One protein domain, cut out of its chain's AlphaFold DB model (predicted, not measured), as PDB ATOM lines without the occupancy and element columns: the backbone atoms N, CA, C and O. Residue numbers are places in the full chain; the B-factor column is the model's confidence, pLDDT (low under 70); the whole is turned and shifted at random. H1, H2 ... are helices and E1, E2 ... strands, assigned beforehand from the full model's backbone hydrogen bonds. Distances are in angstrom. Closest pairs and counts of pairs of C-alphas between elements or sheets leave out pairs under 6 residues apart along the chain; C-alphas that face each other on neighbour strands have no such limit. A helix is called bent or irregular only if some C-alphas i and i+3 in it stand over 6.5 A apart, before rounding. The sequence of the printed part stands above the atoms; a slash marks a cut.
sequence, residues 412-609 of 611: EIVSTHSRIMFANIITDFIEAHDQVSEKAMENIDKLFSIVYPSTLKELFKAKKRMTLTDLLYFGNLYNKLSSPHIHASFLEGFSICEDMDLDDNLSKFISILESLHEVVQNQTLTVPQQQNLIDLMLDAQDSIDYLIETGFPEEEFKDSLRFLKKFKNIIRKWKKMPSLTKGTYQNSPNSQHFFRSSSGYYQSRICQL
ATOM      1  N   GLU A 412      -9.556  20.660 127.799       42.22
ATOM      2  CA  GLU A 412      -9.373  21.246 129.141       42.22
ATOM      3  C   GLU A 412     -10.016  22.647 129.294       42.22
ATOM      4  O   GLU A 412     -10.231  23.120 130.406       42.22
ATOM      5  N   ILE A 413     -10.366  23.304 128.178       32.75
ATOM      6  CA  ILE A 413     -11.039  24.620 128.110       32.75
ATOM      7  C   ILE A 413     -12.581  24.458 128.178       32.75
ATOM      8  O   ILE A 413     -13.359  25.421 128.185       32.75
ATOM      9  N   VAL A 414     -13.079  23.221 128.192       41.72
ATOM     10  CA  VAL A 414     -14.492  22.891 128.407       41.72
ATOM     11  C   VAL A 414     -14.703  22.598 129.892       41.72
ATOM     12  O   VAL A 414     -13.884  21.936 130.524       41.72
ATOM     13  N   SER A 415     -15.786  23.127 130.470       46.72
ATOM     14  CA  SER A 415     -16.038  22.977 131.903       46.72
ATOM     15  C   SER A 415     -16.260  21.511 132.275       46.72
ATOM     16  O   SER A 415     -16.775  20.714 131.485       46.72
ATOM     17  N   THR A 416     -15.905  21.171 133.513       54.47
ATOM     18  CA  THR A 416     -16.112  19.843 134.101       54.47
ATOM     19  C   THR A 416     -17.548  19.357 133.898       54.47
ATOM     20  O   THR A 416     -17.747  18.241 133.427       54.47
ATOM     21  N   HIS A 417     -18.528  20.236 134.140       55.44
ATOM     22  CA  HIS A 417     -19.953  19.991 133.922       55.44
ATOM     23  C   HIS A 417     -20.269  19.474 132.509       55.44
ATOM     24  O   HIS A 417     -20.893  18.427 132.348       55.44
ATOM     25  N   SER A 418     -19.786  20.164 131.469       48.88
ATOM     26  CA  SER A 418     -20.050  19.767 130.083       48.88
ATOM     27  C   SER A 418     -19.435  18.419 129.732       48.88
ATOM     28  O   SER A 418     -20.076  17.602 129.079       48.88
ATOM     29  N   ARG A 419     -18.208  18.158 130.195       55.22
ATOM     30  CA  ARG A 419     -17.518  16.886 129.939       55.22
ATOM     31  C   ARG A 419     -18.258  15.704 130.587       55.22
ATOM     32  O   ARG A 419     -18.364  14.660 129.953       55.22
ATOM     33  N   ILE A 420     -18.826  15.885 131.786       57.84
ATOM     34  CA  ILE A 420     -19.683  14.888 132.462       57.84
ATOM     35  C   ILE A 420     -20.957  14.616 131.654       57.84
ATOM     36  O   ILE A 420     -21.312  13.466 131.419       57.84
ATOM     37  N   MET A 421     -21.645  15.667 131.207       54.56
ATOM     38  CA  MET A 421     -22.913  15.535 130.482       54.56
ATOM     39  C   MET A 421     -22.750  14.847 129.119       54.56
ATOM     40  O   MET A 421     -23.562  13.996 128.770       54.56
ATOM     41  N   PHE A 422     -21.679  15.132 128.373       56.97
ATOM     42  CA  PHE A 422     -21.394  14.412 127.124       56.97
ATOM     43  C   PHE A 422     -20.997  12.955 127.352       56.97
ATOM     44  O   PHE A 422     -21.352  12.099 126.545       56.97
ATOM     45  N   ALA A 423     -20.302  12.665 128.456       67.56
ATOM     46  CA  ALA A 423     -20.050  11.290 128.856       67.56
ATOM     47  C   ALA A 423     -21.365  10.565 129.197       67.56
ATOM     48  O   ALA A 423     -21.550   9.441 128.744       67.56
ATOM     49  N   ASN A 424     -22.310  11.214 129.891       64.19
ATOM     50  CA  ASN A 424     -23.640  10.647 130.147       64.19
ATOM     51  C   ASN A 424     -24.382  10.310 128.848       64.19
ATOM     52  O   ASN A 424     -24.842   9.187 128.727       64.19
ATOM     53  N   ILE A 425     -24.417  11.197 127.843       61.50
ATOM     54  CA  ILE A 425     -25.081  10.891 126.557       61.50
ATOM     55  C   ILE A 425     -24.483   9.636 125.901       61.50
ATOM     56  O   ILE A 425     -25.225   8.764 125.470       61.50
ATOM     57  N   ILE A 426     -23.153   9.513 125.845       69.44
ATOM     58  CA  ILE A 426     -22.501   8.318 125.278       69.44
ATOM     59  C   ILE A 426     -22.843   7.064 126.096       69.44
ATOM     60  O   ILE A 426     -23.082   6.008 125.525       69.44
ATOM     61  N   THR A 427     -22.918   7.196 127.420       74.62
ATOM     62  CA  THR A 427     -23.277   6.097 128.332       74.62
ATOM     63  C   THR A 427     -24.727   5.663 128.142       74.62
ATOM     64  O   THR A 427     -24.979   4.469 128.079       74.62
ATOM     65  N   ASP A 428     -25.659   6.610 127.974       65.19
ATOM     66  CA  ASP A 428     -27.069   6.345 127.663       65.19
ATOM     67  C   ASP A 428     -27.205   5.542 126.352       65.19
ATOM     68  O   ASP A 428     -28.027   4.635 126.268       65.19
ATOM     69  N   PHE A 429     -26.379   5.841 125.340       65.00
ATOM     70  CA  PHE A 429     -26.355   5.092 124.077       65.00
ATOM     71  C   PHE A 429     -25.769   3.678 124.213       65.00
ATOM     72  O   PHE A 429     -26.253   2.774 123.540       65.00
ATOM     73  N   ILE A 430     -24.762   3.473 125.070       70.19
ATOM     74  CA  ILE A 430     -24.224   2.132 125.362       70.19
ATOM     75  C   ILE A 430     -25.235   1.322 126.193       70.19
ATOM     76  O   ILE A 430     -25.448   0.150 125.919       70.19
ATOM     77  N   GLU A 431     -25.905   1.945 127.168       69.25
ATOM     78  CA  GLU A 431     -26.957   1.317 127.986       69.25
ATOM     79  C   GLU A 431     -28.179   0.889 127.164       69.25
ATOM     80  O   GLU A 431     -28.876  -0.058 127.521       69.25
ATOM     81  N   ALA A 432     -28.430   1.583 126.053       63.44
ATOM     82  CA  ALA A 432     -29.492   1.283 125.106       63.44
ATOM     83  C   ALA A 432     -28.993   0.516 123.865       63.44
ATOM     84  O   ALA A 432     -29.669   0.569 122.836       63.44
ATOM     85  N   HIS A 433     -27.845  -0.180 123.923       64.00
ATOM     86  CA  HIS A 433     -27.250  -0.839 122.745       64.00
ATOM     87  C   HIS A 433     -28.210  -1.835 122.069       64.00
ATOM     88  O   HIS A 433     -28.371  -1.779 120.854       64.00
ATOM     89  N   ASP A 434     -28.952  -2.626 122.855       61.06
ATOM     90  CA  ASP A 434     -30.020  -3.542 122.404       61.06
ATOM     91  C   ASP A 434     -31.178  -2.850 121.644       61.06
ATOM     92  O   ASP A 434     -32.006  -3.508 121.010       61.06
ATOM     93  N   GLN A 435     -31.288  -1.522 121.745       57.69
ATOM     94  CA  GLN A 435     -32.332  -0.698 121.125       57.69
ATOM     95  C   GLN A 435     -31.809   0.147 119.953       57.69
ATOM     96  O   GLN A 435     -32.605   0.808 119.284       57.69
ATOM     97  N   VAL A 436     -30.500   0.121 119.676       50.00
ATOM     98  CA  VAL A 436     -29.877   0.821 118.543       50.00
ATOM     99  C   VAL A 436     -29.272  -0.172 117.547       50.00
ATOM    100  O   VAL A 436     -29.049  -1.340 117.850       50.00
ATOM    101  N   SER A 437     -29.042   0.256 116.303       52.47
ATOM    102  CA  SER A 437     -28.507  -0.656 115.282       52.47
ATOM    103  C   SER A 437     -27.030  -1.001 115.542       52.47
ATOM    104  O   SER A 437     -26.265  -0.156 116.004       52.47
ATOM    105  N   GLU A 438     -26.575  -2.207 115.170       61.16
ATOM    106  CA  GLU A 438     -25.149  -2.604 115.274       61.16
ATOM    107  C   GLU A 438     -24.219  -1.542 114.653       61.16
ATOM    108  O   GLU A 438     -23.184  -1.169 115.200       61.16
ATOM    109  N   LYS A 439     -24.656  -0.968 113.527       53.06
ATOM    110  CA  LYS A 439     -23.975   0.089 112.772       53.06
ATOM    111  C   LYS A 439     -23.877   1.426 113.525       53.06
ATOM    112  O   LYS A 439     -22.984   2.228 113.237       53.06
ATOM    113  N   ALA A 440     -24.794   1.682 114.462       52.88
ATOM    114  CA  ALA A 440     -24.730   2.795 115.402       52.88
ATOM    115  C   ALA A 440     -23.647   2.562 116.452       52.88
ATOM    116  O   ALA A 440     -22.819   3.448 116.679       52.88
ATOM    117  N   MET A 441     -23.605   1.356 117.019       63.81
ATOM    118  CA  MET A 441     -22.594   0.966 117.999       63.81
ATOM    119  C   MET A 441     -21.188   0.958 117.391       63.81
ATOM    120  O   MET A 441     -20.301   1.605 117.944       63.81
ATOM    121  N   GLU A 442     -20.992   0.390 116.194       68.06
ATOM    122  CA  GLU A 442     -19.728   0.484 115.436       68.06
ATOM    123  C   GLU A 442     -19.268   1.941 115.229       68.06
ATOM    124  O   GLU A 442     -18.076   2.257 115.300       68.06
ATOM    125  N   ASN A 443     -20.207   2.850 114.943       61.00
ATOM    126  CA  ASN A 443     -19.920   4.271 114.753       61.00
ATOM    127  C   ASN A 443     -19.506   4.946 116.067       61.00
ATOM    128  O   ASN A 443     -18.503   5.661 116.089       61.00
ATOM    129  N   ILE A 444     -20.262   4.732 117.148       64.31
ATOM    130  CA  ILE A 444     -19.982   5.270 118.487       64.31
ATOM    131  C   ILE A 444     -18.615   4.783 118.966       64.31
ATOM    132  O   ILE A 444     -17.761   5.597 119.326       64.31
ATOM    133  N   ASP A 445     -18.377   3.478 118.876       74.31
ATOM    134  CA  ASP A 445     -17.133   2.831 119.265       74.31
ATOM    135  C   ASP A 445     -15.928   3.452 118.537       74.31
ATOM    136  O   ASP A 445     -15.024   4.046 119.136       74.31
ATOM    137  N   LYS A 446     -15.978   3.477 117.204       74.56
ATOM    138  CA  LYS A 446     -14.950   4.086 116.349       74.56
ATOM    139  C   LYS A 446     -14.744   5.587 116.588       74.56
ATOM    140  O   LYS A 446     -13.639   6.113 116.391       74.56
ATOM    141  N   LEU A 447     -15.793   6.324 116.952       61.81
ATOM    142  CA  LEU A 447     -15.705   7.761 117.197       61.81
ATOM    143  C   LEU A 447     -15.122   8.078 118.576       61.81
ATOM    144  O   LEU A 447     -14.321   9.017 118.668       61.81
ATOM    145  N   PHE A 448     -15.469   7.323 119.614       75.56
ATOM    146  CA  PHE A 448     -15.247   7.740 120.998       75.56
ATOM    147  C   PHE A 448     -14.298   6.852 121.811       75.56
ATOM    148  O   PHE A 448     -13.761   7.366 122.792       75.56
ATOM    149  N   SER A 449     -13.992   5.622 121.383       82.50
ATOM    150  CA  SER A 449     -13.123   4.652 122.090       82.50
ATOM    151  C   SER A 449     -11.830   5.219 122.677       82.50
ATOM    152  O   SER A 449     -11.530   5.014 123.843       82.50
ATOM    153  N   ILE A 450     -11.083   6.028 121.925       78.44
ATOM    154  CA  ILE A 450      -9.825   6.633 122.418       78.44
ATOM    155  C   ILE A 450     -10.070   7.757 123.449       78.44
ATOM    156  O   ILE A 450      -9.220   8.069 124.281       78.44
ATOM    157  N   VAL A 451     -11.205   8.447 123.353       70.62
ATOM    158  CA  VAL A 451     -11.436   9.747 124.008       70.62
ATOM    159  C   VAL A 451     -12.229   9.612 125.298       70.62
ATOM    160  O   VAL A 451     -11.931  10.281 126.291       70.62
ATOM    161  N   TYR A 452     -13.261   8.778 125.259       83.69
ATOM    162  CA  TYR A 452     -14.232   8.619 126.325       83.69
ATOM    163  C   TYR A 452     -13.585   8.033 127.604       83.69
ATOM    164  O   TYR A 452     -13.635   8.732 128.623       83.69
ATOM    165  N   PRO A 453     -12.811   6.921 127.569       85.81
ATOM    166  CA  PRO A 453     -12.083   6.417 128.742       85.81
ATOM    167  C   PRO A 453     -11.082   7.431 129.325       85.81
ATOM    168  O   PRO A 453     -11.008   7.618 130.543       85.81
ATOM    169  N   SER A 454     -10.338   8.155 128.472       83.12
ATOM    170  CA  SER A 454      -9.398   9.199 128.928       83.12
ATOM    171  C   SER A 454     -10.124  10.333 129.657       83.12
ATOM    172  O   SER A 454      -9.680  10.787 130.715       83.12
ATOM    173  N   THR A 455     -11.277  10.754 129.132       79.38
ATOM    174  CA  THR A 455     -12.099  11.813 129.728       79.38
ATOM    175  C   THR A 455     -12.657  11.388 131.085       79.38
ATOM    176  O   THR A 455     -12.545  12.151 132.045       79.38
ATOM    177  N   LEU A 456     -13.171  10.159 131.211       88.75
ATOM    178  CA  LEU A 456     -13.605   9.607 132.499       88.75
ATOM    179  C   LEU A 456     -12.462   9.605 133.528       88.75
ATOM    180  O   LEU A 456     -12.631  10.078 134.654       88.75
ATOM    181  N   LYS A 457     -11.263   9.166 133.125       88.75
ATOM    182  CA  LYS A 457     -10.057   9.116 133.973       88.75
ATOM    183  C   LYS A 457      -9.590  10.499 134.441       88.75
ATOM    184  O   LYS A 457      -9.091  10.635 135.560       88.75
ATOM    185  N   GLU A 458      -9.736  11.532 133.615       83.44
ATOM    186  CA  GLU A 458      -9.456  12.924 133.990       83.44
ATOM    187  C   GLU A 458     -10.510  13.500 134.939       83.44
ATOM    188  O   GLU A 458     -10.160  14.056 135.984       83.44
ATOM    189  N   LEU A 459     -11.796  13.324 134.622       85.06
ATOM    190  CA  LEU A 459     -12.901  13.763 135.474       85.06
ATOM    191  C   LEU A 459     -12.828  13.103 136.857       85.06
ATOM    192  O   LEU A 459     -12.966  13.778 137.878       85.06
ATOM    193  N   PHE A 460     -12.479  11.817 136.915       93.00
ATOM    194  CA  PHE A 460     -12.326  11.094 138.173       93.00
ATOM    195  C   PHE A 460     -11.193  11.641 139.056       93.00
ATOM    196  O   PHE A 460     -11.332  11.692 140.282       93.00
ATOM    197  N   LYS A 461     -10.095  12.124 138.459       89.12
ATOM    198  CA  LYS A 461      -9.035  12.855 139.183       89.12
ATOM    199  C   LYS A 461      -9.516  14.226 139.668       89.12
ATOM    200  O   LYS A 461      -9.102  14.679 140.734       89.12
ATOM    201  N   ALA A 462     -10.391  14.884 138.906       84.38
ATOM    202  CA  ALA A 462     -10.928  16.203 139.226       84.38
ATOM    203  C   ALA A 462     -12.043  16.193 140.292       84.38
ATOM    204  O   ALA A 462     -12.345  17.256 140.836       84.38
ATOM    205  N   LYS A 463     -12.625  15.031 140.640       92.44
ATOM    206  CA  LYS A 463     -13.848  14.936 141.465       92.44
ATOM    207  C   LYS A 463     -13.824  15.711 142.787       92.44
ATOM    208  O   LYS A 463     -14.808  16.348 143.136       92.44
ATOM    209  N   LYS A 464     -12.681  15.784 143.478       88.50
ATOM    210  CA  LYS A 464     -12.541  16.556 144.735       88.50
ATOM    211  C   LYS A 464     -12.658  18.083 144.571       88.50
ATOM    212  O   LYS A 464     -12.606  18.807 145.559       88.50
ATOM    213  N   ARG A 465     -12.759  18.583 143.334       83.50
ATOM    214  CA  ARG A 465     -12.929  20.004 142.977       83.50
ATOM    215  C   ARG A 465     -14.262  20.286 142.270       83.50
ATOM    216  O   ARG A 465     -14.493  21.422 141.867       83.50
ATOM    217  N   MET A 466     -15.091  19.265 142.061       83.38
ATOM    218  CA  MET A 466     -16.395  19.390 141.409       83.38
ATOM    219  C   MET A 466     -17.404  20.104 142.316       83.38
ATOM    220  O   MET A 466     -17.306  20.046 143.543       83.38
ATOM    221  N   THR A 467     -18.394  20.768 141.713       80.75
ATOM    222  CA  THR A 467     -19.543  21.282 142.469       80.75
ATOM    223  C   THR A 467     -20.446  20.130 142.931       80.75
ATOM    224  O   THR A 467     -20.353  19.015 142.422       80.75
ATOM    225  N   LEU A 468     -21.361  20.395 143.871       81.06
ATOM    226  CA  LEU A 468     -22.389  19.425 144.274       81.06
ATOM    227  C   LEU A 468     -23.186  18.902 143.063       81.06
ATOM    228  O   LEU A 468     -23.414  17.702 142.948       81.06
ATOM    229  N   THR A 469     -23.583  19.797 142.156       71.94
ATOM    230  CA  THR A 469     -24.333  19.454 140.940       71.94
ATOM    231  C   THR A 469     -23.511  18.563 140.013       71.94
ATOM    232  O   THR A 469     -24.004  17.531 139.567       71.94
ATOM    233  N   ASP A 470     -22.243  18.909 139.771       73.62
ATOM    234  CA  ASP A 470     -21.332  18.090 138.961       73.62
ATOM    235  C   ASP A 470     -21.142  16.696 139.564       73.62
ATOM    236  O   ASP A 470     -21.225  15.704 138.851       73.62
ATOM    237  N   LEU A 471     -20.937  16.611 140.882       84.81
ATOM    238  CA  LEU A 471     -20.783  15.341 141.586       84.81
ATOM    239  C   LEU A 471     -22.045  14.469 141.522       84.81
ATOM    240  O   LEU A 471     -21.913  13.252 141.442       84.81
ATOM    241  N   LEU A 472     -23.247  15.054 141.532       77.62
ATOM    242  CA  LEU A 472     -24.495  14.299 141.362       77.62
ATOM    243  C   LEU A 472     -24.616  13.732 139.938       77.62
ATOM    244  O   LEU A 472     -24.890  12.543 139.784       77.62
ATOM    245  N   TYR A 473     -24.348  14.527 138.897       72.44
ATOM    246  CA  TYR A 473     -24.354  14.032 137.510       72.44
ATOM    247  C   TYR A 473     -23.230  13.025 137.226       72.44
ATOM    248  O   TYR A 473     -23.419  12.087 136.455       72.44
ATOM    249  N   PHE A 474     -22.067  13.196 137.857       86.44
ATOM    250  CA  PHE A 474     -20.927  12.286 137.731       86.44
ATOM    251  C   PHE A 474     -21.115  10.999 138.545       86.44
ATOM    252  O   PHE A 474     -20.651   9.940 138.134       86.44
ATOM    253  N   GLY A 475     -21.845  11.068 139.663       84.88
ATOM    254  CA  GLY A 475     -22.336   9.898 140.384       84.88
ATOM    255  C   GLY A 475     -23.306   9.083 139.530       84.88
ATOM    256  O   GLY A 475     -23.108   7.886 139.393       84.88
ATOM    257  N   ASN A 476     -24.283   9.728 138.882       79.38
ATOM    258  CA  ASN A 476     -25.231   9.045 137.987       79.38
ATOM    259  C   ASN A 476     -24.545   8.399 136.771       79.38
ATOM    260  O   ASN A 476     -24.889   7.278 136.406       79.38
ATOM    261  N   LEU A 477     -23.530   9.057 136.206       84.69
ATOM    262  CA  LEU A 477     -22.678   8.483 135.160       84.69
ATOM    263  C   LEU A 477     -22.009   7.178 135.619       84.69
ATOM    264  O   LEU A 477     -22.078   6.162 134.934       84.69
ATOM    265  N   TYR A 478     -21.370   7.201 136.789       88.38
ATOM    266  CA  TYR A 478     -20.668   6.033 137.319       88.38
ATOM    267  C   TYR A 478     -21.601   4.939 137.842       88.38
ATOM    268  O   TYR A 478     -21.238   3.771 137.773       88.38
ATOM    269  N   ASN A 479     -22.804   5.297 138.289       84.12
ATOM    270  CA  ASN A 479     -23.875   4.358 138.611       84.12
ATOM    271  C   ASN A 479     -24.244   3.512 137.384       84.12
ATOM    272  O   ASN A 479     -24.167   2.289 137.427       84.12
ATOM    273  N   LYS A 480     -24.518   4.170 136.248       80.06
ATOM    274  CA  LYS A 480     -24.786   3.511 134.961       80.06
ATOM    275  C   LYS A 480     -23.624   2.625 134.510       80.06
ATOM    276  O   LYS A 480     -23.832   1.465 134.185       80.06
ATOM    277  N   LEU A 481     -22.387   3.123 134.580       82.75
ATOM    278  CA  LEU A 481     -21.180   2.337 134.266       82.75
ATOM    279  C   LEU A 481     -20.905   1.174 135.239       82.75
ATOM    280  O   LEU A 481     -20.053   0.336 134.948       82.75
ATOM    281  N   SER A 482     -21.605   1.135 136.375       77.81
ATOM    282  CA  SER A 482     -21.596   0.038 137.354       77.81
ATOM    283  C   SER A 482     -22.892  -0.794 137.309       77.81
ATOM    284  O   SER A 482     -23.150  -1.595 138.209       77.81
ATOM    285  N   SER A 483     -23.740  -0.571 136.300       73.94
ATOM    286  CA  SER A 483     -25.024  -1.246 136.128       73.94
ATOM    287  C   SER A 483     -24.835  -2.599 135.437       73.94
ATOM    288  O   SER A 483     -24.161  -2.663 134.401       73.94
ATOM    289  N   PRO A 484     -25.507  -3.669 135.906       66.00
ATOM    290  CA  PRO A 484     -25.553  -4.952 135.204       66.00
ATOM    291  C   PRO A 484     -26.061  -4.850 133.758       66.00
ATOM    292  O   PRO A 484     -25.722  -5.691 132.929       66.00
ATOM    293  N   HIS A 485     -26.859  -3.821 133.445       67.44
ATOM    294  CA  HIS A 485     -27.412  -3.602 132.109       67.44
ATOM    295  C   HIS A 485     -26.342  -3.184 131.089       67.44
ATOM    296  O   HIS A 485     -26.283  -3.767 130.012       67.44
ATOM    297  N   ILE A 486     -25.442  -2.262 131.454       65.12
ATOM    298  CA  ILE A 486     -24.314  -1.855 130.596       65.12
ATOM    299  C   ILE A 486     -23.265  -2.975 130.479       65.12
ATOM    300  O   ILE A 486     -22.590  -3.110 129.459       65.12
ATOM    301  N   HIS A 487     -23.131  -3.810 131.511       65.00
ATOM    302  CA  HIS A 487     -22.142  -4.885 131.515       65.00
ATOM    303  C   HIS A 487     -22.378  -5.936 130.413       65.00
ATOM    304  O   HIS A 487     -21.416  -6.511 129.908       65.00
ATOM    305  N   ALA A 488     -23.626  -6.156 129.977       63.91
ATOM    306  CA  ALA A 488     -23.906  -6.993 128.808       63.91
ATOM    307  C   ALA A 488     -23.250  -6.414 127.538       63.91
ATOM    308  O   ALA A 488     -22.492  -7.112 126.866       63.91
ATOM    309  N   SER A 489     -23.439  -5.114 127.291       61.84
ATOM    310  CA  SER A 489     -22.843  -4.352 126.184       61.84
ATOM    311  C   SER A 489     -21.308  -4.318 126.243       61.84
ATOM    312  O   SER A 489     -20.634  -4.267 125.215       61.84
ATOM    313  N   PHE A 490     -20.721  -4.351 127.445       63.56
ATOM    314  CA  PHE A 490     -19.266  -4.417 127.637       63.56
ATOM    315  C   PHE A 490     -18.668  -5.765 127.206       63.56
ATOM    316  O   PHE A 490     -17.555  -5.804 126.679       63.56
ATOM    317  N   LEU A 491     -19.409  -6.866 127.367       60.81
ATOM    318  CA  LEU A 491     -18.964  -8.212 126.985       60.81
ATOM    319  C   LEU A 491     -19.028  -8.480 125.469       60.81
ATOM    320  O   LEU A 491     -18.454  -9.464 125.004       60.81
ATOM    321  N   GLU A 492     -19.669  -7.605 124.690       66.62
ATOM    322  CA  GLU A 492     -19.741  -7.699 123.222       66.62
ATOM    323  C   GLU A 492     -18.446  -7.261 122.508       66.62
ATOM    324  O   GLU A 492     -18.286  -7.497 121.311       66.62
ATOM    325  N   GLY A 493     -17.473  -6.703 123.243       65.88
ATOM    326  CA  GLY A 493     -16.114  -6.472 122.742       65.88
ATOM    327  C   GLY A 493     -15.895  -5.152 121.994       65.88
ATOM    328  O   GLY A 493     -14.954  -5.057 121.207       65.88
ATOM    329  N   PHE A 494     -16.730  -4.136 122.228       75.06
ATOM    330  CA  PHE A 494     -16.514  -2.781 121.703       75.06
ATOM    331  C   PHE A 494     -15.301  -2.099 122.363       75.06
ATOM    332  O   PHE A 494     -15.185  -2.068 123.590       75.06
ATOM    333  N   SER A 495     -14.435  -1.460 121.570       81.69
ATOM    334  CA  SER A 495     -13.205  -0.818 122.066       81.69
ATOM    335  C   SER A 495     -13.431   0.415 122.955       81.69
ATOM    336  O   SER A 495     -12.526   0.862 123.652       81.69
ATOM    337  N   ILE A 496     -14.633   0.988 122.966       79.25
ATOM    338  CA  ILE A 496     -15.066   2.048 123.887       79.25
ATOM    339  C   ILE A 496     -15.319   1.543 125.306       79.25
ATOM    340  O   ILE A 496     -15.306   2.342 126.242       79.25
ATOM    341  N   CYS A 497     -15.493   0.230 125.445       77.06
ATOM    342  CA  CYS A 497     -15.707  -0.488 126.694       77.06
ATOM    343  C   CYS A 497     -14.419  -1.180 127.188       77.06
ATOM    344  O   CYS A 497     -14.378  -1.662 128.318       77.06
ATOM    345  N   GLU A 498     -13.351  -1.210 126.376       71.62
ATOM    346  CA  GLU A 498     -12.021  -1.645 126.818       71.62
ATOM    347  C   GLU A 498     -11.565  -0.813 128.038       71.62
ATOM    348  O   GLU A 498     -11.792   0.398 128.119       71.62
ATOM    349  N   ASP A 499     -10.938  -1.482 129.010       69.00
ATOM    350  CA  ASP A 499     -10.561  -0.946 130.329       69.00
ATOM    351  C   ASP A 499     -11.732  -0.451 131.224       69.00
ATOM    352  O   ASP A 499     -11.489   0.243 132.220       69.00
ATOM    353  N   MET A 500     -12.996  -0.794 130.928       74.69
ATOM    354  CA  MET A 500     -14.166  -0.463 131.767       74.69
ATOM    355  C   MET A 500     -14.651  -1.645 132.612       74.69
ATOM    356  O   MET A 500     -15.791  -2.086 132.483       74.69
ATOM    357  N   ASP A 501     -13.789  -2.135 133.505       77.62
ATOM    358  CA  ASP A 501     -14.159  -3.202 134.441       77.62
ATOM    359  C   ASP A 501     -15.236  -2.738 135.442       77.62
ATOM    360  O   ASP A 501     -15.266  -1.581 135.888       77.62
ATOM    361  N   LEU A 502     -16.140  -3.657 135.774       73.81
ATOM    362  CA  LEU A 502     -17.301  -3.436 136.629       73.81
ATOM    363  C   LEU A 502     -16.877  -3.181 138.086       73.81
ATOM    364  O   LEU A 502     -17.457  -2.323 138.756       73.81
ATOM    365  N   ASP A 503     -15.826  -3.861 138.553       74.12
ATOM    366  CA  ASP A 503     -15.279  -3.713 139.905       74.12
ATOM    367  C   ASP A 503     -14.602  -2.341 140.124       74.12
ATOM    368  O   ASP A 503     -14.825  -1.672 141.142       74.12
ATOM    369  N   ASP A 504     -13.838  -1.866 139.139       83.31
ATOM    370  CA  ASP A 504     -13.159  -0.573 139.122       83.31
ATOM    371  C   ASP A 504     -14.175   0.562 138.934       83.31
ATOM    372  O   ASP A 504     -14.091   1.591 139.607       83.31
ATOM    373  N   ASN A 505     -15.196   0.389 138.087       85.81
ATOM    374  CA  ASN A 505     -16.283   1.363 137.959       85.81
ATOM    375  C   ASN A 505     -17.101   1.501 139.248       85.81
ATOM    376  O   ASN A 505     -17.320   2.635 139.690       85.81
ATOM    377  N   LEU A 506     -17.439   0.400 139.924       83.50
ATOM    378  CA  LEU A 506     -18.117   0.448 141.219       83.50
ATOM    379  C   LEU A 506     -17.224   1.060 142.309       83.50
ATOM    380  O   LEU A 506     -17.662   1.928 143.068       83.50
ATOM    381  N   SER A 507     -15.940   0.700 142.351       84.94
ATOM    382  CA  SER A 507     -14.956   1.294 143.269       84.94
ATOM    383  C   SER A 507     -14.814   2.808 143.056       84.94
ATOM    384  O   SER A 507     -14.769   3.595 144.014       84.94
ATOM    385  N   LYS A 508     -14.812   3.257 141.795       90.19
ATOM    386  CA  LYS A 508     -14.867   4.680 141.433       90.19
ATOM    387  C   LYS A 508     -16.185   5.313 141.883       90.19
ATOM    388  O   LYS A 508     -16.143   6.397 142.472       90.19
ATOM    389  N   PHE A 509     -17.325   4.659 141.669       89.81
ATOM    390  CA  PHE A 509     -18.637   5.166 142.073       89.81
ATOM    391  C   PHE A 509     -18.708   5.412 143.587       89.81
ATOM    392  O   PHE A 509     -19.020   6.527 144.013       89.81
ATOM    393  N   ILE A 510     -18.284   4.444 144.406       87.88
ATOM    394  CA  ILE A 510     -18.189   4.597 145.865       87.88
ATOM    395  C   ILE A 510     -17.283   5.782 146.240       87.88
ATOM    396  O   ILE A 510     -17.676   6.626 147.046       87.88
ATOM    397  N   SER A 511     -16.125   5.946 145.592       91.00
ATOM    398  CA  SER A 511     -15.235   7.098 145.825       91.00
ATOM    399  C   SER A 511     -15.856   8.455 145.419       91.00
ATOM    400  O   SER A 511     -15.484   9.513 145.948       91.00
ATOM    401  N   ILE A 512     -16.806   8.471 144.476       91.81
ATOM    402  CA  ILE A 512     -17.604   9.662 144.136       91.81
ATOM    403  C   ILE A 512     -18.659   9.922 145.219       91.81
ATOM    404  O   ILE A 512     -18.789  11.069 145.650       91.81
ATOM    405  N   LEU A 513     -19.332   8.888 145.738       89.31
ATOM    406  CA  LEU A 513     -20.249   9.019 146.879       89.31
ATOM    407  C   LEU A 513     -19.531   9.518 148.149       89.31
ATOM    408  O   LEU A 513     -20.077  10.345 148.880       89.31
ATOM    409  N   GLU A 514     -18.285   9.102 148.393       89.88
ATOM    410  CA  GLU A 514     -17.431   9.668 149.450       89.88
ATOM    411  C   GLU A 514     -17.150  11.163 149.236       89.88
ATOM    412  O   GLU A 514     -17.173  11.946 150.184       89.88
ATOM    413  N   SER A 515     -16.931  11.583 147.988       90.62
ATOM    414  CA  SER A 515     -16.709  12.998 147.655       90.62
ATOM    415  C   SER A 515     -18.000  13.817 147.829       90.62
ATOM    416  O   SER A 515     -17.972  14.914 148.385       90.62
ATOM    417  N   LEU A 516     -19.155  13.258 147.441       88.19
ATOM    418  CA  LEU A 516     -20.483  13.819 147.723       88.19
ATOM    419  C   LEU A 516     -20.716  13.975 149.227       88.19
ATOM    420  O   LEU A 516     -21.168  15.027 149.670       88.19
ATOM    421  N   HIS A 517     -20.368  12.966 150.027       86.81
ATOM    422  CA  HIS A 517     -20.500  12.986 151.484       86.81
ATOM    423  C   HIS A 517     -19.797  14.194 152.123       86.81
ATOM    424  O   HIS A 517     -20.393  14.879 152.957       86.81
ATOM    425  N   GLU A 518     -18.554  14.478 151.718       86.69
ATOM    426  CA  GLU A 518     -17.765  15.613 152.220       86.69
ATOM    427  C   GLU A 518     -18.418  16.968 151.887       86.69
ATOM    428  O   GLU A 518     -18.475  17.861 152.738       86.69
ATOM    429  N   VAL A 519     -18.975  17.116 150.680       85.44
ATOM    430  CA  VAL A 519     -19.676  18.340 150.251       85.44
ATOM    431  C   VAL A 519     -21.015  18.503 150.983       85.44
ATOM    432  O   VAL A 519     -21.300  19.565 151.538       85.44
ATOM    433  N   VAL A 520     -21.812  17.433 151.054       84.81
ATOM    434  CA  VAL A 520     -23.159  17.407 151.654       84.81
ATOM    435  C   VAL A 520     -23.135  17.689 153.158       84.81
ATOM    436  O   VAL A 520     -24.053  18.321 153.675       84.81
ATOM    437  N   GLN A 521     -22.085  17.286 153.881       81.06
ATOM    438  CA  GLN A 521     -21.944  17.614 155.309       81.06
ATOM    439  C   GLN A 521     -21.902  19.124 155.597       81.06
ATOM    440  O   GLN A 521     -22.204  19.532 156.719       81.06
ATOM    441  N   ASN A 522     -21.540  19.937 154.603       76.88
ATOM    442  CA  ASN A 522     -21.307  21.372 154.738       76.88
ATOM    443  C   ASN A 522     -22.350  22.234 153.996       76.88
ATOM    444  O   ASN A 522     -22.199  23.454 153.947       76.88
ATOM    445  N   GLN A 523     -23.394  21.630 153.411       79.88
ATOM    446  CA  GLN A 523     -24.378  22.321 152.570       79.88
ATOM    447  C   GLN A 523     -25.820  21.879 152.860       79.88
ATOM    448  O   GLN A 523     -26.096  20.716 153.151       79.88
ATOM    449  N   THR A 524     -26.768  22.810 152.733       79.69
ATOM    450  CA  THR A 524     -28.205  22.501 152.783       79.69
ATOM    451  C   THR A 524     -28.677  22.070 151.398       79.69
ATOM    452  O   THR A 524     -28.700  22.880 150.476       79.69
ATOM    453  N   LEU A 525     -29.081  20.807 151.260       79.75
ATOM    454  CA  LEU A 525     -29.604  20.257 150.007       79.75
ATOM    455  C   LEU A 525     -31.073  20.630 149.770       79.75
ATOM    456  O   LEU A 525     -31.881  20.585 150.703       79.75
ATOM    457  N   THR A 526     -31.442  20.885 148.514       77.94
ATOM    458  CA  THR A 526     -32.851  20.957 148.084       77.94
ATOM    459  C   THR A 526     -33.506  19.570 148.100       77.94
ATOM    460  O   THR A 526     -32.816  18.551 148.106       77.94
ATOM    461  N   VAL A 527     -34.843  19.492 148.092       72.44
ATOM    462  CA  VAL A 527     -35.555  18.194 148.094       72.44
ATOM    463  C   VAL A 527     -35.177  17.309 146.886       72.44
ATOM    464  O   VAL A 527     -34.842  16.150 147.126       72.44
ATOM    465  N   PRO A 528     -35.110  17.812 145.630       67.81
ATOM    466  CA  PRO A 528     -34.631  17.012 144.498       67.81
ATOM    467  C   PRO A 528     -33.188  16.507 144.661       67.81
ATOM    468  O   PRO A 528     -32.898  15.365 144.319       67.81
ATOM    469  N   GLN A 529     -32.286  17.314 145.236       76.25
ATOM    470  CA  GLN A 529     -30.898  16.903 145.498       76.25
ATOM    471  C   GLN A 529     -30.801  15.831 146.589       76.25
ATOM    472  O   GLN A 529     -30.028  14.886 146.448       76.25
ATOM    473  N   GLN A 530     -31.587  15.955 147.666       78.44
ATOM    474  CA  GLN A 530     -31.685  14.923 148.709       78.44
ATOM    475  C   GLN A 530     -32.171  13.598 148.125       78.44
ATOM    476  O   GLN A 530     -31.684  12.547 148.525       78.44
ATOM    477  N   GLN A 531     -33.121  13.651 147.191       72.50
ATOM    478  CA  GLN A 531     -33.688  12.463 146.575       72.50
ATOM    479  C   GLN A 531     -32.735  11.789 145.586       72.50
ATOM    480  O   GLN A 531     -32.485  10.602 145.745       72.50
ATOM    481  N   ASN A 532     -32.157  12.526 144.633       74.69
ATOM    482  CA  ASN A 532     -31.179  11.979 143.682       74.69
ATOM    483  C   ASN A 532     -30.012  11.294 144.435       74.69
ATOM    484  O   ASN A 532     -29.600  10.192 144.097       74.69
ATOM    485  N   LEU A 533     -29.568  11.874 145.554       81.88
ATOM    486  CA  LEU A 533     -28.557  11.280 146.435       81.88
ATOM    487  C   LEU A 533     -29.025  10.035 147.222       81.88
ATOM    488  O   LEU A 533     -28.192   9.205 147.577       81.88
ATOM    489  N   ILE A 534     -30.320   9.899 147.528       77.88
ATOM    490  CA  ILE A 534     -30.885   8.667 148.111       77.88
ATOM    491  C   ILE A 534     -30.944   7.568 147.054       77.88
ATOM    492  O   ILE A 534     -30.548   6.444 147.348       77.88
ATOM    493  N   ASP A 535     -31.413   7.902 145.852       76.31
ATOM    494  CA  ASP A 535     -31.570   6.957 144.747       76.31
ATOM    495  C   ASP A 535     -30.181   6.428 144.314       76.31
ATOM    496  O   ASP A 535     -29.943   5.229 144.408       76.31
ATOM    497  N   LEU A 536     -29.189   7.307 144.097       81.75
ATOM    498  CA  LEU A 536     -27.776   6.932 143.875       81.75
ATOM    499  C   LEU A 536     -27.182   5.995 144.941       81.75
ATOM    500  O   LEU A 536     -26.290   5.204 144.654       81.75
ATOM    501  N   MET A 537     -27.611   6.122 146.197       80.69
ATOM    502  CA  MET A 537     -27.131   5.267 147.282       80.69
ATOM    503  C   MET A 537     -27.807   3.897 147.325       80.69
ATOM    504  O   MET A 537     -27.213   2.966 147.867       80.69
ATOM    505  N   LEU A 538     -29.045   3.800 146.838       76.81
ATOM    506  CA  LEU A 538     -29.761   2.535 146.693       76.81
ATOM    507  C   LEU A 538     -29.163   1.758 145.531       76.81
ATOM    508  O   LEU A 538     -28.749   0.628 145.734       76.81
ATOM    509  N   ASP A 539     -28.993   2.403 144.382       77.75
ATOM    510  CA  ASP A 539     -28.419   1.771 143.197       77.75
ATOM    511  C   ASP A 539     -26.983   1.272 143.469       77.75
ATOM    512  O   ASP A 539     -26.626   0.159 143.098       77.75
ATOM    513  N   ALA A 540     -26.181   2.018 144.245       81.31
ATOM    514  CA  ALA A 540     -24.862   1.565 144.705       81.31
ATOM    515  C   ALA A 540     -24.900   0.325 145.620       81.31
ATOM    516  O   ALA A 540     -23.934  -0.436 145.646       81.31
ATOM    517  N   GLN A 541     -25.964   0.148 146.409       81.50
ATOM    518  CA  GLN A 541     -26.170  -1.048 147.231       81.50
ATOM    519  C   GLN A 541     -26.627  -2.211 146.343       81.50
ATOM    520  O   GLN A 541     -26.002  -3.266 146.381       81.50
ATOM    521  N   ASP A 542     -27.638  -1.985 145.502       80.50
ATOM    522  CA  ASP A 542     -28.207  -2.978 144.589       80.50
ATOM    523  C   ASP A 542     -27.121  -3.523 143.615       80.50
ATOM    524  O   ASP A 542     -27.071  -4.727 143.360       80.50
ATOM    525  N   SER A 543     -26.176  -2.685 143.154       79.19
ATOM    526  CA  SER A 543     -24.999  -3.106 142.364       79.19
ATOM    527  C   SER A 543     -23.981  -3.951 143.148       79.19
ATOM    528  O   SER A 543     -23.421  -4.891 142.584       79.19
ATOM    529  N   ILE A 544     -23.715  -3.643 144.428       80.94
ATOM    530  CA  ILE A 544     -22.839  -4.480 145.277       80.94
ATOM    531  C   ILE A 544     -23.494  -5.843 145.510       80.94
ATOM    532  O   ILE A 544     -22.837  -6.875 145.375       80.94
ATOM    533  N   ASP A 545     -24.786  -5.847 145.836       82.00
ATOM    534  CA  ASP A 545     -25.532  -7.063 146.146       82.00
ATOM    535  C   ASP A 545     -25.579  -7.989 144.910       82.00
ATOM    536  O   ASP A 545     -25.292  -9.180 145.026       82.00
ATOM    537  N   TYR A 546     -25.789  -7.435 143.706       80.62
ATOM    538  CA  TYR A 546     -25.693  -8.175 142.438       80.62
ATOM    539  C   TYR A 546     -24.310  -8.805 142.191       80.62
ATOM    540  O   TYR A 546     -24.223  -9.950 141.741       80.62
ATOM    541  N   LEU A 547     -23.212  -8.093 142.476       75.31
ATOM    542  CA  LEU A 547     -21.860  -8.651 142.329       75.31
ATOM    543  C   LEU A 547     -21.614  -9.818 143.290       75.31
ATOM    544  O   LEU A 547     -21.038 -10.835 142.899       75.31
ATOM    545  N   ILE A 548     -22.103  -9.710 144.526       80.19
ATOM    546  CA  ILE A 548     -22.022 -10.795 145.511       80.19
ATOM    547  C   ILE A 548     -22.843 -12.007 145.043       80.19
ATOM    548  O   ILE A 548     -22.347 -13.134 145.063       80.19
ATOM    549  N   GLU A 549     -24.068 -11.792 144.551       81.69
ATOM    550  CA  GLU A 549     -24.922 -12.857 144.003       81.69
ATOM    551  C   GLU A 549     -24.328 -13.533 142.753       81.69
ATOM    552  O   GLU A 549     -24.536 -14.731 142.542       81.69
ATOM    553  N   THR A 550     -23.561 -12.798 141.942       76.38
ATOM    554  CA  THR A 550     -22.894 -13.322 140.734       76.38
ATOM    555  C   THR A 550     -21.516 -13.944 140.991       76.38
ATOM    556  O   THR A 550     -20.951 -14.551 140.078       76.38
ATOM    557  N   GLY A 551     -21.016 -13.909 142.232       74.88
ATOM    558  CA  GLY A 551     -19.881 -14.721 142.690       74.88
ATOM    559  C   GLY A 551     -18.658 -13.959 143.204       74.88
ATOM    560  O   GLY A 551     -17.654 -14.605 143.513       74.88
ATOM    561  N   PHE A 552     -18.714 -12.629 143.323       78.25
ATOM    562  CA  PHE A 552     -17.646 -11.855 143.964       78.25
ATOM    563  C   PHE A 552     -17.716 -11.985 145.504       78.25
ATOM    564  O   PHE A 552     -18.812 -11.980 146.068       78.25
ATOM    565  N   PRO A 553     -16.586 -12.097 146.230       80.69
ATOM    566  CA  PRO A 553     -16.598 -12.201 147.691       80.69
ATOM    567  C   PRO A 553     -17.094 -10.919 148.387       80.69
ATOM    568  O   PRO A 553     -16.607  -9.823 148.108       80.69
ATOM    569  N   GLU A 554     -17.984 -11.043 149.382       81.38
ATOM    570  CA  GLU A 554     -18.453  -9.903 150.201       81.38
ATOM    571  C   GLU A 554     -17.282  -9.163 150.883       81.38
ATOM    572  O   GLU A 554     -17.322  -7.945 151.081       81.38
ATOM    573  N   GLU A 555     -16.200  -9.878 151.218       81.81
ATOM    574  CA  GLU A 555     -15.002  -9.299 151.821       81.81
ATOM    575  C   GLU A 555     -14.358  -8.184 150.983       81.81
ATOM    576  O   GLU A 555     -13.757  -7.280 151.573       81.81
ATOM    577  N   GLU A 556     -14.504  -8.210 149.655       78.19
ATOM    578  CA  GLU A 556     -13.945  -7.204 148.741       78.19
ATOM    579  C   GLU A 556     -14.708  -5.870 148.832       78.19
ATOM    580  O   GLU A 556     -14.102  -4.797 148.813       78.19
ATOM    581  N   PHE A 557     -16.023  -5.913 149.077       82.19
ATOM    582  CA  PHE A 557     -16.883  -4.725 149.199       82.19
ATOM    583  C   PHE A 557     -17.065  -4.229 150.640       82.19
ATOM    584  O   PHE A 557     -17.801  -3.270 150.896       82.19
ATOM    585  N   LYS A 558     -16.386  -4.846 151.609       82.62
ATOM    586  CA  LYS A 558     -16.566  -4.616 153.050       82.62
ATOM    587  C   LYS A 558     -16.469  -3.152 153.483       82.62
ATOM    588  O   LYS A 558     -17.253  -2.710 154.330       82.62
ATOM    589  N   ASP A 559     -15.523  -2.388 152.935       82.50
ATOM    590  CA  ASP A 559     -15.385  -0.963 153.261       82.50
ATOM    591  C   ASP A 559     -16.433  -0.093 152.538       82.50
ATOM    592  O   ASP A 559     -16.949   0.852 153.144       82.50
ATOM    593  N   SER A 560     -16.857  -0.469 151.326       84.19
ATOM    594  CA  SER A 560     -17.971   0.157 150.591       84.19
ATOM    595  C   SER A 560     -19.301  -0.001 151.339       84.19
ATOM    596  O   SER A 560     -19.957   0.990 151.666       84.19
ATOM    597  N   LEU A 561     -19.651  -1.229 151.737       83.50
ATOM    598  CA  LEU A 561     -20.829  -1.534 152.562       83.50
ATOM    599  C   LEU A 561     -20.795  -0.771 153.899       83.50
ATOM    600  O   LEU A 561     -21.796  -0.209 154.359       83.50
ATOM    601  N   ARG A 562     -19.614  -0.677 154.524       84.19
ATOM    602  CA  ARG A 562     -19.406   0.096 155.756       84.19
ATOM    603  C   ARG A 562     -19.599   1.600 155.544       84.19
ATOM    604  O   ARG A 562     -20.153   2.264 156.428       84.19
ATOM    605  N   PHE A 563     -19.171   2.141 154.404       85.31
ATOM    606  CA  PHE A 563     -19.410   3.529 154.016       85.31
ATOM    607  C   PHE A 563     -20.907   3.804 153.809       85.31
ATOM    608  O   PHE A 563     -21.442   4.708 154.463       85.31
ATOM    609  N   LEU A 564     -21.613   2.987 153.016       82.88
ATOM    610  CA  LEU A 564     -23.057   3.133 152.776       82.88
ATOM    611  C   LEU A 564     -23.845   3.105 154.102       82.88
ATOM    612  O   LEU A 564     -24.629   4.012 154.409       82.88
ATOM    613  N   LYS A 565     -23.531   2.143 154.981       82.00
ATOM    614  CA  LYS A 565     -24.115   2.013 156.330       82.00
ATOM    615  C   LYS A 565     -23.827   3.212 157.245       82.00
ATOM    616  O   LYS A 565     -24.653   3.550 158.100       82.00
ATOM    617  N   LYS A 566     -22.681   3.883 157.081       80.81
ATOM    618  CA  LYS A 566     -22.337   5.124 157.799       80.81
ATOM    619  C   LYS A 566     -23.149   6.309 157.267       80.81
ATOM    620  O   LYS A 566     -23.736   7.038 158.071       80.81
ATOM    621  N   PHE A 567     -23.229   6.469 155.945       77.75
ATOM    622  CA  PHE A 567     -23.946   7.560 155.277       77.75
ATOM    623  C   PHE A 567     -25.465   7.490 155.528       77.75
ATOM    624  O   PHE A 567     -26.090   8.525 155.778       77.75
ATOM    625  N   LYS A 568     -26.049   6.282 155.642       75.31
ATOM    626  CA  LYS A 568     -27.441   6.034 156.091       75.31
ATOM    627  C   LYS A 568     -27.844   6.887 157.306       75.31
ATOM    628  O   LYS A 568     -28.978   7.354 157.406       75.31
ATOM    629  N   ASN A 569     -26.918   7.137 158.238       73.94
ATOM    630  CA  ASN A 569     -27.176   7.920 159.453       73.94
ATOM    631  C   ASN A 569     -27.236   9.444 159.238       73.94
ATOM    632  O   ASN A 569     -27.688  10.152 160.140       73.94
ATOM    633  N   ILE A 570     -26.807   9.959 158.084       72.12
ATOM    634  CA  ILE A 570     -27.022  11.351 157.662       72.12
ATOM    635  C   ILE A 570     -28.390  11.486 156.998       72.12
ATOM    636  O   ILE A 570     -29.169  12.330 157.430       72.12
ATOM    637  N   ILE A 571     -28.733  10.598 156.061       71.50
ATOM    638  CA  ILE A 571     -30.055  10.574 155.410       71.50
ATOM    639  C   ILE A 571     -31.175  10.446 156.459       71.50
ATOM    640  O   ILE A 571     -32.141  11.206 156.453       71.50
ATOM    641  N   ARG A 572     -30.994   9.587 157.473       71.00
ATOM    642  CA  ARG A 572     -31.897   9.461 158.639       71.00
ATOM    643  C   ARG A 572     -32.099  10.749 159.459       71.00
ATOM    644  O   ARG A 572     -32.984  10.770 160.318       71.00
ATOM    645  N   LYS A 573     -31.299  11.806 159.261       70.00
ATOM    646  CA  LYS A 573     -31.495  13.124 159.900       70.00
ATOM    647  C   LYS A 573     -32.460  14.019 159.122       70.00
ATOM    648  O   LYS A 573     -33.016  14.928 159.735       70.00
ATOM    649  N   TRP A 574     -32.741  13.743 157.847       72.06
ATOM    650  CA  TRP A 574     -33.735  14.452 157.023       72.06
ATOM    651  C   TRP A 574     -35.176  14.028 157.390       72.06
ATOM    652  O   TRP A 574     -36.004  13.705 156.546       72.06
ATOM    653  N   LYS A 575     -35.474  14.004 158.698       52.56
ATOM    654  CA  LYS A 575     -36.571  13.263 159.354       52.56
ATOM    655  C   LYS A 575     -38.006  13.604 158.927       52.56
ATOM    656  O   LYS A 575     -38.928  12.966 159.430       52.56
ATOM    657  N   LYS A 576     -38.217  14.618 158.087       54.88
ATOM    658  CA  LYS A 576     -39.537  15.057 157.613       54.88
ATOM    659  C   LYS A 576     -39.438  15.667 156.211       54.88
ATOM    660  O   LYS A 576     -39.493  16.886 156.072       54.88
ATOM    661  N   MET A 577     -39.350  14.832 155.174       54.50
ATOM    662  CA  MET A 577     -39.870  15.263 153.871       54.50
ATOM    663  C   MET A 577     -41.394  15.471 153.998       54.50
ATOM    664  O   MET A 577     -42.037  14.699 154.724       54.50
ATOM    665  N   PRO A 578     -41.981  16.508 153.370       53.38
ATOM    666  CA  PRO A 578     -43.418  16.758 153.439       53.38
ATOM    667  C   PRO A 578     -44.234  15.531 153.018       53.38
ATOM    668  O   PRO A 578     -43.887  14.825 152.074       53.38
ATOM    669  N   SER A 579     -45.336  15.264 153.716       53.84
ATOM    670  CA  SER A 579     -46.243  14.177 153.347       53.84
ATOM    671  C   SER A 579     -46.863  14.464 151.978       53.84
ATOM    672  O   SER A 579     -47.652  15.400 151.870       53.84
ATOM    673  N   LEU A 580     -46.534  13.633 150.981       52.72
ATOM    674  CA  LEU A 580     -46.850  13.812 149.556       52.72
ATOM    675  C   LEU A 580     -46.098  14.977 148.900       52.72
ATOM    676  O   LEU A 580     -46.679  15.995 148.533       52.72
ATOM    677  N   THR A 581     -44.807  14.762 148.654       55.94
ATOM    678  CA  THR A 581     -44.056  15.517 147.646       55.94
ATOM    679  C   THR A 581     -44.263  14.906 146.259       55.94
ATOM    680  O   THR A 581     -44.139  13.695 146.059       55.94
ATOM    681  N   LYS A 582     -44.583  15.765 145.291       55.88
ATOM    682  CA  LYS A 582     -44.502  15.484 143.856       55.88
ATOM    683  C   LYS A 582     -43.451  16.401 143.254       55.88
ATOM    684  O   LYS A 582     -43.368  17.559 143.656       55.88
ATOM    685  N   GLY A 583     -42.725  15.907 142.266       55.56
ATOM    686  CA  GLY A 583     -41.824  16.723 141.470       55.56
ATOM    687  C   GLY A 583     -41.199  15.919 140.344       55.56
ATOM    688  O   GLY A 583     -41.468  14.727 140.183       55.56
ATOM    689  N   THR A 584     -40.350  16.599 139.591       47.91
ATOM    690  CA  THR A 584     -39.420  16.000 138.643       47.91
ATOM    691  C   THR A 584     -37.997  16.203 139.146       47.91
ATOM    692  O   THR A 584     -37.695  17.192 139.821       47.91
ATOM    693  N   TYR A 585     -37.114  15.258 138.844       50.06
ATOM    694  CA  TYR A 585     -35.677  15.502 138.858       50.06
ATOM    695  C   TYR A 585     -35.051  14.916 137.597       50.06
ATOM    696  O   TYR A 585     -35.553  13.942 137.042       50.06
ATOM    697  N   GLN A 586     -33.958  15.519 137.153       49.84
ATOM    698  CA  GLN A 586     -33.189  15.068 136.003       49.84
ATOM    699  C   GLN A 586     -31.860  14.498 136.502       49.84
ATOM    700  O   GLN A 586     -31.233  15.093 137.384       49.84
ATOM    701  N   ASN A 587     -31.465  13.321 136.011       50.22
ATOM    702  CA  ASN A 587     -30.214  12.667 136.427       50.22
ATOM    703  C   ASN A 587     -29.250  12.345 135.272       50.22
ATOM    704  O   ASN A 587     -28.057  12.165 135.512       50.22
ATOM    705  N   SER A 588     -29.738  12.392 134.034       47.28
ATOM    706  CA  SER A 588     -28.974  12.492 132.791       47.28
ATOM    707  C   SER A 588     -29.674  13.516 131.876       47.28
ATOM    708  O   SER A 588     -30.847  13.834 132.101       47.28
ATOM    709  N   PRO A 589     -29.000  14.052 130.842       40.38
ATOM    710  CA  PRO A 589     -29.629  14.941 129.864       40.38
ATOM    711  C   PRO A 589     -30.923  14.383 129.243       40.38
ATOM    712  O   PRO A 589     -31.803  15.172 128.921       40.38
ATOM    713  N   ASN A 590     -31.084  13.059 129.140       44.84
ATOM    714  CA  ASN A 590     -32.237  12.421 128.495       44.84
ATOM    715  C   ASN A 590     -33.289  11.854 129.473       44.84
ATOM    716  O   ASN A 590     -34.289  11.296 129.026       44.84
ATOM    717  N   SER A 591     -33.085  11.953 130.792       45.53
ATOM    718  CA  SER A 591     -33.918  11.264 131.790       45.53
ATOM    719  C   SER A 591     -34.585  12.212 132.791       45.53
ATOM    720  O   SER A 591     -33.982  12.661 133.770       45.53
ATOM    721  N   GLN A 592     -35.879  12.472 132.579       47.75
ATOM    722  CA  GLN A 592     -36.732  13.201 133.519       47.75
ATOM    723  C   GLN A 592     -37.540  12.211 134.379       47.75
ATOM    724  O   GLN A 592     -38.443  11.529 133.898       47.75
ATOM    725  N   HIS A 593     -37.226  12.134 135.673       50.50
ATOM    726  CA  HIS A 593     -37.870  11.214 136.613       50.50
ATOM    727  C   HIS A 593     -39.007  11.890 137.365       50.50
ATOM    728  O   HIS A 593     -38.789  12.786 138.185       50.50
ATOM    729  N   PHE A 594     -40.233  11.424 137.132       47.75
ATOM    730  CA  PHE A 594     -41.411  11.837 137.889       47.75
ATOM    731  C   PHE A 594     -41.481  11.078 139.212       47.75
ATOM    732  O   PHE A 594     -41.766   9.881 139.238       47.75
ATOM    733  N   PHE A 595     -41.310  11.780 140.331       55.31
ATOM    734  CA  PHE A 595     -41.486  11.180 141.647       55.31
ATOM    735  C   PHE A 595     -42.808  11.594 142.293       55.31
ATOM    736  O   PHE A 595     -43.220  12.758 142.296       55.31
ATOM    737  N   ARG A 596     -43.467  10.610 142.907       50.88
ATOM    738  CA  ARG A 596     -44.650  10.798 143.747       50.88
ATOM    739  C   ARG A 596     -44.479   9.984 145.018       50.88
ATOM    740  O   ARG A 596     -44.875   8.824 145.087       50.88
ATOM    741  N   SER A 597     -43.895  10.602 146.031       52.75
ATOM    742  CA  SER A 597     -43.521   9.923 147.263       52.75
ATOM    743  C   SER A 597     -44.521  10.169 148.385       52.75
ATOM    744  O   SER A 597     -44.774  11.297 148.810       52.75
ATOM    745  N   SER A 598     -45.065   9.082 148.931       53.19
ATOM    746  CA  SER A 598     -45.546   9.104 150.310       53.19
ATOM    747  C   SER A 598     -44.335   9.063 151.250       53.19
ATOM    748  O   SER A 598     -43.297   8.490 150.916       53.19
ATOM    749  N   SER A 599     -44.466   9.617 152.456       54.75
ATOM    750  CA  SER A 599     -43.412   9.535 153.479       54.75
ATOM    751  C   SER A 599     -43.037   8.085 153.833       54.75
ATOM    752  O   SER A 599     -41.896   7.819 154.209       54.75
ATOM    753  N   GLY A 600     -43.965   7.138 153.653       52.19
ATOM    754  CA  GLY A 600     -43.723   5.706 153.832       52.19
ATOM    755  C   GLY A 600     -42.784   5.084 152.793       52.19
ATOM    756  O   GLY A 600     -42.020   4.194 153.154       52.19
ATOM    757  N   TYR A 601     -42.776   5.560 151.538       57.88
ATOM    758  CA  TYR A 601     -41.896   5.015 150.492       57.88
ATOM    759  C   TYR A 601     -40.416   5.246 150.825       57.88
ATOM    760  O   TYR A 601     -39.651   4.286 150.922       57.88
ATOM    761  N   TYR A 602     -40.019   6.493 151.111       56.59
ATOM    762  CA  TYR A 602     -38.635   6.777 151.507       56.59
ATOM    763  C   TYR A 602     -38.269   6.123 152.827       56.59
ATOM    764  O   TYR A 602     -37.156   5.636 152.967       56.59
ATOM    765  N   GLN A 603     -39.177   6.085 153.804       58.78
ATOM    766  CA  GLN A 603     -38.857   5.457 155.080       58.78
ATOM    767  C   GLN A 603     -38.687   3.933 154.940       58.78
ATOM    768  O   GLN A 603     -37.886   3.359 155.669       58.78
ATOM    769  N   SER A 604     -39.344   3.302 153.956       62.62
ATOM    770  CA  SER A 604     -39.074   1.921 153.537       62.62
ATOM    771  C   SER A 604     -37.697   1.779 152.868       62.62
ATOM    772  O   SER A 604     -36.856   1.029 153.362       62.62
ATOM    773  N   ARG A 605     -37.403   2.568 151.821       61.09
ATOM    774  CA  ARG A 605     -36.109   2.531 151.105       61.09
ATOM    775  C   ARG A 605     -34.907   2.850 152.018       61.09
ATOM    776  O   ARG A 605     -33.916   2.129 152.036       61.09
ATOM    777  N   ILE A 606     -35.020   3.862 152.881       62.03
ATOM    778  CA  ILE A 606     -34.006   4.208 153.897       62.03
ATOM    779  C   ILE A 606     -33.866   3.104 154.958       62.03
ATOM    780  O   ILE A 606     -32.817   3.000 155.595       62.03
ATOM    781  N   CYS A 607     -34.885   2.271 155.185       63.59
ATOM    782  CA  CYS A 607     -34.732   1.083 156.022       63.59
ATOM    783  C   CYS A 607     -33.936  -0.019 155.304       63.59
ATOM    784  O   CYS A 607     -33.067  -0.595 155.962       63.59
ATOM    785  N   GLN A 608     -34.146  -0.225 153.997       59.88
ATOM    786  CA  GLN A 608     -33.480  -1.252 153.173       59.88
ATOM    787  C   GLN A 608     -31.949  -1.088 153.065       59.88
ATOM    788  O   GLN A 608     -31.252  -2.081 153.200       59.88
ATOM    789  N   LEU A 609     -31.409   0.132 152.920       56.84
ATOM    790  CA  LEU A 609     -29.956   0.383 152.732       56.84
ATOM    791  C   LEU A 609     -29.037  -0.344 153.745       56.84
ATOM    792  O   LEU A 609     -28.929   0.107 154.887       56.84
TER     793      LEU A 609
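This is residues 412 to 609 of the 611 residues of an uncharacterized protein of Candidatus Paracaedibacter acanthamoebae (UniProt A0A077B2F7). The core is an up-and-down bundle of six helices in two layers, H1, H4 and H7 in one and H3, H6 and H8 in the other, the two layers running opposite ways. The strand hairpin E1 and E2 crosses the bare side of the first layer, with E1 packing on H1, H4 and H7. Short H5 sits where H1 and H4 end, H2 folds back the opposite way near the last part of H1 and is the element farthest from the mean of the C-alphas, and H9 lies near H7 and H8. The printed part has 198 residues, with eight helices, two antiparallel strands, E1 - E2, and a ninth helix in that order; the class is mostly helix. It is compact, with a radius of gyration of the C-alphas of 17.1 A, and rounded, spanning 49 by 40 by 32 A.

H1, residues 416 to 431, begins at C-alpha 416 (-16.112, 19.843, 134.101) and is 22.3 A long. H2 is residues 438 to 448, H3 452 to 465 with 20.2 A, H4 468 to 481 with 19.8 A, and H5 484 to 491. H6, residues 502 to 520, is 26.4 A long, and H7, residues 527 to 550, is the longest helix at 34.8 A. H8, residues 554 to 571, spans 24.1 A and has a kink of 34 degrees near residue 561. H3 and H8 are irregular: C-alphas 461 and 464 are 7.5 A apart, and C-alphas 556 and 559 are 7.8 A apart. E1, residues 581 to 588, is 21.4 A long, E2 is residues 591 to 597, and H9, residues 599 to 608, ends at C-alpha 608 (-33.480, -1.252, 153.173).

H6 is the hub, touching H3, H4, H7 and H8. It runs opposite ways to H4 at a shallow tilt of 17 degrees, with the closest C-alphas, those of Tyr 478 and Phe 509, 5.2 A apart. H6 and H7 form a hairpin, as do H7 and H8, whose closest C-alphas, Ile 548 and Glu 554, are 6.0 A apart. H1 touches H4 at Asn 424 and Leu 477, C-alphas 5.5 A apart, and is apart from H7. The closest C-alphas of H7 and E1, those of Pro 528 and Tyr 585, are 5.9 A apart. In the hairpin E1 and E2, N 593 and O 585 are within hydrogen-bond range at 2.8 A. Every O i to N i+4 pair is within range in H1, H2, H4, H6, H7 and H9, against 8 of 10 in H3, 2 of 4 in H5 and 10 of 14 in H8.

The two C-alphas farthest apart, Lys 439 and Lys 575, are 50.0 A apart. The printed part has no cut and no long link. Mean pLDDT of the printed part is 71.2; 79 residues are under 70, among them 412 to 426 and 575 to 609.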